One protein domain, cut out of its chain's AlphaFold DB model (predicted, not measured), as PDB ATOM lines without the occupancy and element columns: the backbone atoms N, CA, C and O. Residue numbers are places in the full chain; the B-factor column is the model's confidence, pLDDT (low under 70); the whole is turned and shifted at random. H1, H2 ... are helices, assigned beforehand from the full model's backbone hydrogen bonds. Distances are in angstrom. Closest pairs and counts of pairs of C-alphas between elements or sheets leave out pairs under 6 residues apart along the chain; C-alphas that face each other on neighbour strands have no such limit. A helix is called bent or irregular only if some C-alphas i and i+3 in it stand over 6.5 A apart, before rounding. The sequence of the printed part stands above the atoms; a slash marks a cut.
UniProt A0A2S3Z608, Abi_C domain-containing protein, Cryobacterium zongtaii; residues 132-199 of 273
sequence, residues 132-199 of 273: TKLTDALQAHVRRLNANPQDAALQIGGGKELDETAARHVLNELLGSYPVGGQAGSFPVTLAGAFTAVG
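This is residues 132 to 199 of the 273 residues of the protein "Abi_C domain-containing protein" of Cryobacterium zongtaii (UniProt A0A2S3Z608). What is the picture? H1, the longest helix, packs its early residues 134 to 138 on H3 and reaches away to small H2, while H4 packs on H3. What makes it? The printed part has 68 residues, all helix in class, in order H1 H2 H3 H4; only just compact, close to loose, radius of gyration of the C-alphas 13.0 A, spans 34 by 25 by 20 A.

Where is H1? H1, residues 132 to 147, runs 22.4 A from C-alpha 132 at (127.993, 101.958, 92.830). What follows? H2, residues 149 to 156, is irregular, with C-alphas 150 and 153 7.8 A apart. H3, residues 162 to 175, measures 19.5 A; H4, residues 187 to 197, ends at (127.563, 93.678, 77.291).

What touches H3? H1, with residues 134 to 138 alone, at a shallow tilt of 30 degrees, opposite ways, has closest C-alphas Leu 138 and Ala 166, 6.9 A. H4 touches H3 at a steep tilt of 43 degrees, closest C-alphas Ala 167 and Ala 194, 5.1 A. Are backbones complete? O i to N i+4 pairs are within hydrogen-bond range throughout H1, H3 and H4, and 2 of 4 in H2.

Which link is long? H3 to H4; the printed part has no cut. Where is confidence low? Residues 133, 136 to 138 and 140 to 160 are under 70.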
ATOM      1  N   THR A 132     129.130 101.022  92.794       72.50
ATOM      2  CA  THR A 132     127.993 101.958  92.830       72.50
ATOM      3  C   THR A 132     128.421 103.422  92.905       72.50
ATOM      4  O   THR A 132     127.818 104.265  92.247       72.50
ATOM      5  N   LYS A 133     129.514 103.728  93.618       65.19
ATOM      6  CA  LYS A 133     130.058 105.092  93.712       65.19
ATOM      7  C   LYS A 133     130.536 105.612  92.357       65.19
ATOM      8  O   LYS A 133     130.338 106.789  92.057       65.19
ATOM      9  N   LEU A 134     131.141 104.746  91.541       71.00
ATOM     10  CA  LEU A 134     131.549 105.093  90.180       71.00
ATOM     11  C   LEU A 134     130.325 105.283  89.275       71.00
ATOM     12  O   LEU A 134     130.256 106.279  88.557       71.00
ATOM     13  N   THR A 135     129.316 104.411  89.376       74.50
ATOM     14  CA  THR A 135     128.037 104.585  88.664       74.50
ATOM     15  C   THR A 135     127.403 105.944  88.969       74.50
ATOM     16  O   THR A 135     127.053 106.685  88.047       74.50
ATOM     17  N   ASP A 136     127.289 106.304  90.248       69.00
ATOM     18  CA  ASP A 136     126.670 107.559  90.675       69.00
ATOM     19  C   ASP A 136     127.466 108.781  90.203       69.00
ATOM     20  O   ASP A 136     126.876 109.762  89.734       69.00
ATOM     21  N   ALA A 137     128.800 108.709  90.262       65.19
ATOM     22  CA  ALA A 137     129.688 109.768  89.791       65.19
ATOM     23  C   ALA A 137     129.608 109.969  88.270       65.19
ATOM     24  O   ALA A 137     129.464 111.105  87.814       65.19
ATOM     25  N   LEU A 138     129.614 108.884  87.486       69.50
ATOM     26  CA  LEU A 138     129.447 108.936  86.031       69.50
ATOM     27  C   LEU A 138     128.083 109.525  85.656       69.50
ATOM     28  O   LEU A 138     127.992 110.416  84.809       69.50
ATOM     29  N   GLN A 139     127.011 109.101  86.329       71.88
ATOM     30  CA  GLN A 139     125.684 109.671  86.107       71.88
ATOM     31  C   GLN A 139     125.613 111.154  86.494       71.88
ATOM     32  O   GLN A 139     124.945 111.930  85.808       71.88
ATOM     33  N   ALA A 140     126.282 111.566  87.574       66.00
ATOM     34  CA  ALA A 140     126.363 112.968  87.973       66.00
ATOM     35  C   ALA A 140     127.112 113.810  86.930       66.00
ATOM     36  O   ALA A 140     126.645 114.898  86.591       66.00
ATOM     37  N   HIS A 141     128.204 113.288  86.360       66.19
ATOM     38  CA  HIS A 141     128.914 113.923  85.247       66.19
ATOM     39  C   HIS A 141     128.029 114.077  84.008       66.19
ATOM     40  O   HIS A 141     127.909 115.184  83.482       66.19
ATOM     41  N   VAL A 142     127.313 113.022  83.600       67.44
ATOM     42  CA  VAL A 142     126.346 113.099  82.490       67.44
ATOM     43  C   VAL A 142     125.273 114.158  82.763       67.44
ATOM     44  O   VAL A 142     124.937 114.945  81.879       67.44
ATOM     45  N   ARG A 143     124.712 114.212  83.978       66.88
ATOM     46  CA  ARG A 143     123.707 115.229  84.341       66.88
ATOM     47  C   ARG A 143     124.271 116.648  84.246       66.88
ATOM     48  O   ARG A 143     123.563 117.530  83.774       66.88
ATOM     49  N   ARG A 144     125.523 116.862  84.658       61.97
ATOM     50  CA  ARG A 144     126.180 118.174  84.617       61.97
ATOM     51  C   ARG A 144     126.426 118.654  83.190       61.97
ATOM     52  O   ARG A 144     126.051 119.781  82.890       61.97
ATOM     53  N   LEU A 145     126.972 117.793  82.331       64.12
ATOM     54  CA  LEU A 145     127.177 118.101  80.911       64.12
ATOM     55  C   LEU A 145     125.869 118.550  80.247       64.12
ATOM     56  O   LEU A 145     125.840 119.545  79.534       64.12
ATOM     57  N   ASN A 146     124.764 117.863  80.550       64.19
ATOM     58  CA  ASN A 146     123.446 118.230  80.029       64.19
ATOM     59  C   ASN A 146     122.884 119.537  80.620       64.19
ATOM     60  O   ASN A 146     122.007 120.141  80.012       64.19
ATOM     61  N   ALA A 147     123.330 119.955  81.808       63.22
ATOM     62  CA  ALA A 147     122.788 121.111  82.520       63.22
ATOM     63  C   ALA A 147     123.606 122.401  82.337       63.22
ATOM     64  O   ALA A 147     123.090 123.474  82.640       63.22
ATOM     65  N   ASN A 148     124.871 122.322  81.905       57.44
ATOM     66  CA  ASN A 148     125.724 123.497  81.723       57.44
ATOM     67  C   ASN A 148     126.697 123.341  80.531       57.44
ATOM     68  O   ASN A 148     127.852 122.957  80.730       57.44
ATOM     69  N   PRO A 149     126.255 123.650  79.298       55.81
ATOM     70  CA  PRO A 149     127.065 123.469  78.090       55.81
ATOM     71  C   PRO A 149     128.210 124.489  77.937       55.81
ATOM     72  O   PRO A 149     129.158 124.228  77.202       55.81
ATOM     73  N   GLN A 150     128.176 125.623  78.649       49.19
ATOM     74  CA  GLN A 150     129.190 126.690  78.540       49.19
ATOM     75  C   GLN A 150     130.556 126.312  79.142       49.19
ATOM     76  O   GLN A 150     131.554 126.984  78.902       49.19
ATOM     77  N   ASP A 151     130.610 125.216  79.896       51.25
ATOM     78  CA  ASP A 151     131.811 124.700  80.560       51.25
ATOM     79  C   ASP A 151     132.350 123.430  79.860       51.25
ATOM     80  O   ASP A 151     133.228 122.730  80.366       51.25
ATOM     81  N   ALA A 152     131.823 123.113  78.667       51.69
ATOM     82  CA  ALA A 152     132.137 121.889  77.932       51.69
ATOM     83  C   ALA A 152     133.633 121.756  77.606       51.69
ATOM     84  O   ALA A 152     134.175 120.664  77.704       51.69
ATOM     85  N   ALA A 153     134.334 122.850  77.287       46.66
ATOM     86  CA  ALA A 153     135.769 122.805  76.984       46.66
ATOM     87  C   ALA A 153     136.628 122.401  78.202       46.66
ATOM     88  O   ALA A 153     137.588 121.643  78.052       46.66
ATOM     89  N   LEU A 154     136.262 122.849  79.410       47.22
ATOM     90  CA  LEU A 154     136.928 122.465  80.661       47.22
ATOM     91  C   LEU A 154     136.569 121.024  81.070       47.22
ATOM     92  O   LEU A 154     137.392 120.321  81.653       47.22
ATOM     93  N   GLN A 155     135.365 120.563  80.710       51.84
ATOM     94  CA  GLN A 155     134.863 119.211  80.986       51.84
ATOM     95  C   GLN A 155     135.345 118.154  79.973       51.84
ATOM     96  O   GLN A 155     135.453 116.986  80.330       51.84
ATOM     97  N   ILE A 156     135.684 118.553  78.741       50.75
ATOM     98  CA  ILE A 156     136.319 117.703  77.717       50.75
ATOM     99  C   ILE A 156     137.829 117.558  77.990       50.75
ATOM    100  O   ILE A 156     138.407 116.514  77.710       50.75
ATOM    101  N   GLY A 157     138.477 118.579  78.569       42.84
ATOM    102  CA  GLY A 157     139.927 118.592  78.817       42.84
ATOM    103  C   GLY A 157     140.410 117.890  80.098       42.84
ATOM    104  O   GLY A 157     141.618 117.762  80.300       42.84
ATOM    105  N   GLY A 158     139.511 117.448  80.981       44.50
ATOM    106  CA  GLY A 158     139.852 116.908  82.302       44.50
ATOM    107  C   GLY A 158     139.829 115.380  82.392       44.50
ATOM    108  O   GLY A 158     138.812 114.814  82.765       44.50
ATOM    109  N   GLY A 159     140.974 114.736  82.134       49.06
ATOM    110  CA  GLY A 159     141.366 113.431  82.698       49.06
ATOM    111  C   GLY A 159     140.482 112.212  82.384       49.06
ATOM    112  O   GLY A 159     139.826 111.704  83.285       49.06
ATOM    113  N   LYS A 160     140.598 111.688  81.153       58.34
ATOM    114  CA  LYS A 160     139.928 110.505  80.556       58.34
ATOM    115  C   LYS A 160     138.499 110.750  80.086       58.34
ATOM    116  O   LYS A 160     137.637 111.203  80.831       58.34
ATOM    117  N   GLU A 161     138.266 110.423  78.818       70.00
ATOM    118  CA  GLU A 161     136.983 110.635  78.163       70.00
ATOM    119  C   GLU A 161     135.881 109.865  78.925       70.00
ATOM    120  O   GLU A 161     136.048 108.712  79.348       70.00
ATOM    121  N   LEU A 162     134.775 110.558  79.216       74.94
ATOM    122  CA  LEU A 162     133.668 110.049  80.034       74.94
ATOM    123  C   LEU A 162     133.089 108.745  79.469       74.94
ATOM    124  O   LEU A 162     132.715 107.847  80.221       74.94
ATOM    125  N   ASP A 163     133.010 108.658  78.149       80.75
ATOM    126  CA  ASP A 163     132.587 107.489  77.386       80.75
ATOM    127  C   ASP A 163     133.559 106.314  77.533       80.75
ATOM    128  O   ASP A 163     133.113 105.190  77.763       80.75
ATOM    129  N   GLU A 164     134.869 106.553  77.489       84.44
ATOM    130  CA  GLU A 164     135.877 105.521  77.726       84.44
ATOM    131  C   GLU A 164     135.777 104.975  79.157       84.44
ATOM    132  O   GLU A 164     135.772 103.759  79.378       84.44
ATOM    133  N   THR A 165     135.635 105.862  80.141       83.81
ATOM    134  CA  THR A 165     135.518 105.464  81.549       83.81
ATOM    135  C   THR A 165     134.203 104.734  81.824       83.81
ATOM    136  O   THR A 165     134.196 103.712  82.513       83.81
ATOM    137  N   ALA A 166     133.097 105.190  81.232       85.25
ATOM    138  CA  ALA A 166     131.813 104.507  81.314       85.25
ATOM    139  C   ALA A 166     131.855 103.121  80.656       85.25
ATOM    140  O   ALA A 166     131.342 102.162  81.232       85.25
ATOM    141  N   ALA A 167     132.499 102.986  79.494       90.38
ATOM    142  CA  ALA A 167     132.635 101.706  78.807       90.38
ATOM    143  C   ALA A 167     133.444 100.696  79.639       90.38
ATOM    144  O   ALA A 167     133.003  99.562  79.833       90.38
ATOM    145  N   ARG A 168     134.587 101.118  80.201       90.06
ATOM    146  CA  ARG A 168     135.390 100.284  81.114       90.06
ATOM    147  C   ARG A 168     134.605  99.876  82.357       90.06
ATOM    148  O   ARG A 168     134.671  98.718  82.762       90.06
ATOM    149  N   HIS A 169     133.859 100.812  82.945       88.50
ATOM    150  CA  HIS A 169     133.027 100.551  84.119       88.50
ATOM    151  C   HIS A 169     131.961  99.493  83.832       88.50
ATOM    152  O   HIS A 169     131.874  98.502  84.547       88.50
ATOM    153  N   VAL A 170     131.212  99.646  82.738       92.31
ATOM    154  CA  VAL A 170     130.196  98.674  82.303       92.31
ATOM    155  C   VAL A 170     130.794  97.279  82.121       92.31
ATOM    156  O   VAL A 170     130.221  96.299  82.593       92.31
ATOM    157  N   LEU A 171     131.950  97.182  81.461       93.00
ATOM    158  CA  LEU A 171     132.631  95.905  81.252       93.00
ATOM    159  C   LEU A 171     133.081  95.267  82.569       93.00
ATOM    160  O   LEU A 171     132.852  94.080  82.778       93.00
ATOM    161  N   ASN A 172     133.655  96.047  83.483       91.56
ATOM    162  CA  ASN A 172     134.025  95.550  84.806       91.56
ATOM    163  C   ASN A 172     132.818  95.072  85.617       91.56
ATOM    164  O   ASN A 172     132.882  94.000  86.210       91.56
ATOM    165  N   GLU A 173     131.724  95.833  85.641       91.50
ATOM    166  CA  GLU A 173     130.535  95.478  86.424       91.50
ATOM    167  C   GLU A 173     129.838  94.228  85.880       91.50
ATOM    168  O   GLU A 173     129.386  93.384  86.651       91.50
ATOM    169  N   LEU A 174     129.747  94.092  84.554       91.62
ATOM    170  CA  LEU A 174     129.010  92.989  83.934       91.62
ATOM    171  C   LEU A 174     129.868  91.746  83.694       91.62
ATOM    172  O   LEU A 174     129.348  90.633  83.749       91.62
ATOM    173  N   LEU A 175     131.162  91.917  83.411       91.69
ATOM    174  CA  LEU A 175     132.062  90.838  82.981       91.69
ATOM    175  C   LEU A 175     133.268  90.636  83.915       91.69
ATOM    176  O   LEU A 175     134.091  89.756  83.668       91.69
ATOM    177  N   GLY A 176     133.413  91.447  84.967       88.44
ATOM    178  CA  GLY A 176     134.509  91.359  85.941       88.44
ATOM    179  C   GLY A 176     135.874  91.829  85.428       88.44
ATOM    180  O   GLY A 176     136.846  91.813  86.180       88.44
ATOM    181  N   SER A 177     135.977  92.218  84.156       89.06
ATOM    182  CA  SER A 177     137.214  92.705  83.541       89.06
ATOM    183  C   SER A 177     136.933  93.464  82.242       89.06
ATOM    184  O   SER A 177     135.868  93.324  81.641       89.06
ATOM    185  N   TYR A 178     137.920  94.227  81.772       86.81
ATOM    186  CA  TYR A 178     137.956  94.776  80.418       86.81
ATOM    187  C   TYR A 178     139.337  94.550  79.784       86.81
ATOM    188  O   TYR A 178     140.331  94.424  80.506       86.81
ATOM    189  N   PRO A 179     139.432  94.495  78.444       81.75
ATOM    190  CA  PRO A 179     140.712  94.336  77.766       81.75
ATOM    191  C   PRO A 179     141.663  95.506  78.055       81.75
ATOM    192  O   PRO A 179     141.301  96.671  77.904       81.75
ATOM    193  N   VAL A 180     142.903  95.192  78.432       81.88
ATOM    194  CA  VAL A 180     143.960  96.177  78.702       81.88
ATOM    195  C   VAL A 180     145.162  95.948  77.788       81.88
ATOM    196  O   VAL A 180     145.550  94.812  77.526       81.88
ATOM    197  N   GLY A 181     145.776  97.042  77.331       74.81
ATOM    198  CA  GLY A 181     147.001  97.015  76.527       74.81
ATOM    199  C   GLY A 181     146.798  96.743  75.029       74.81
ATOM    200  O   GLY A 181     145.825  96.126  74.591       74.81
ATOM    201  N   GLY A 182     147.749  97.226  74.224       78.44
ATOM    202  CA  GLY A 182     147.762  97.048  72.769       78.44
ATOM    203  C   GLY A 182     146.492  97.547  72.063       78.44
ATOM    204  O   GLY A 182     145.800  98.439  72.543       78.44
ATOM    205  N   GLN A 183     146.176  96.946  70.914       74.38
ATOM    206  CA  GLN A 183     144.955  97.249  70.147       74.38
ATOM    207  C   GLN A 183     143.671  96.824  70.880       74.38
ATOM    208  O   GLN A 183     142.619  97.432  70.682       74.38
ATOM    209  N   ALA A 184     143.760  95.812  71.750       74.38
ATOM    210  CA  ALA A 184     142.627  95.308  72.520       74.38
ATOM    211  C   ALA A 184     142.124  96.332  73.552       74.38
ATOM    212  O   ALA A 184     140.922  96.427  73.765       74.38
ATOM    213  N   GLY A 185     143.020  97.134  74.133       78.88
ATOM    214  CA  GLY A 185     142.673  98.215  75.062       78.88
ATOM    215  C   GLY A 185     142.286  99.543  74.402       78.88
ATOM    216  O   GLY A 185     142.176 100.546  75.104       78.88
ATOM    217  N   SER A 186     142.124  99.587  73.073       86.12
ATOM    218  CA  SER A 186     141.720 100.812  72.376       86.12
ATOM    219  C   SER A 186     140.267 101.188  72.696       86.12
ATOM    220  O   SER A 186     139.423 100.320  72.948       86.12
ATOM    221  N   PHE A 187     139.955 102.486  72.665       86.06
ATOM    222  CA  PHE A 187     138.602 102.976  72.934       86.06
ATOM    223  C   PHE A 187     137.525 102.333  72.034       86.06
ATOM    224  O   PHE A 187     136.537 101.852  72.590       86.06
ATOM    225  N   PRO A 188     137.701 102.188  70.700       89.44
ATOM    226  CA  PRO A 188     136.692 101.540  69.858       89.44
ATOM    227  C   PRO A 188     136.376 100.097  70.272       89.44
ATOM    228  O   PRO A 188     135.212  99.702  70.284       89.44
ATOM    229  N   VAL A 189     137.396  99.316  70.652       89.81
ATOM    230  CA  VAL A 189     137.216  97.929  71.117       89.81
ATOM    231  C   VAL A 189     136.512  97.904  72.472       89.81
ATOM    232  O   VAL A 189     135.582  97.126  72.674       89.81
ATOM    233  N   THR A 190     136.908  98.799  73.377       91.69
ATOM    234  CA  THR A 190     136.308  98.927  74.711       91.69
ATOM    235  C   THR A 190     134.832  99.329  74.616       91.69
ATOM    236  O   THR A 190     133.977  98.716  75.255       91.69
ATOM    237  N   LEU A 191     134.506 100.305  73.765       92.12
ATOM    238  CA  LEU A 191     133.141 100.769  73.538       92.12
ATOM    239  C   LEU A 191     132.272  99.684  72.889       92.12
ATOM    240  O   LEU A 191     131.150  99.453  73.338       92.12
ATOM    241  N   ALA A 192     132.792  98.974  71.882       92.25
ATOM    242  CA  ALA A 192     132.100  97.844  71.262       92.25
ATOM    243  C   ALA A 192     131.811  96.718  72.271       92.25
ATOM    244  O   ALA A 192     130.710  96.161  72.292       92.25
ATOM    245  N   GLY A 193     132.774  96.409  73.145       93.88
ATOM    246  CA  GLY A 193     132.575  95.458  74.234       93.88
ATOM    247  C   GLY A 193     131.453  95.900  75.174       93.88
ATOM    248  O   GLY A 193     130.555  95.113  75.469       93.88
ATOM    249  N   ALA A 194     131.467  97.166  75.601       94.44
ATOM    250  CA  ALA A 194     130.446  97.714  76.487       94.44
ATOM    251  C   ALA A 194     129.047  97.686  75.849       94.44
ATOM    252  O   ALA A 194     128.098  97.255  76.499       94.44
ATOM    253  N   PHE A 195     128.923  98.070  74.571       95.25
ATOM    254  CA  PHE A 195     127.666  97.987  73.817       95.25
ATOM    255  C   PHE A 195     127.123  96.561  73.795       95.25
ATOM    256  O   PHE A 195     125.953  96.337  74.101       95.25
ATOM    257  N   THR A 196     127.990  95.593  73.497       94.94
ATOM    258  CA  THR A 196     127.618  94.176  73.472       94.94
ATOM    259  C   THR A 196     127.156  93.702  74.852       94.94
ATOM    260  O   THR A 196     126.121  93.049  74.957       94.94
ATOM    261  N   ALA A 197     127.877  94.072  75.917       94.81
ATOM    262  CA  ALA A 197     127.563  93.678  77.291       94.81
ATOM    263  C   ALA A 197     126.191  94.192  77.769       94.81
ATOM    264  O   ALA A 197     125.509  93.494  78.514       94.81
ATOM    265  N   VAL A 198     125.758  95.376  77.312       94.38
ATOM    266  CA  VAL A 198     124.437  95.950  77.652       94.38
ATOM    267  C   VAL A 198     123.332  95.610  76.643       94.38
ATOM    268  O   VAL A 198     122.214  96.106  76.773       94.38
ATOM    269  N   GLY A 199     123.620  94.784  75.632       93.06
ATOM    270  CA  GLY A 199     122.651  94.387  74.605       93.06
ATOM    271  C   GLY A 199     122.336  95.472  73.568       93.06
ATOM    272  O   GLY A 199     121.294  95.415  72.917       93.06
TER     273      GLY A 199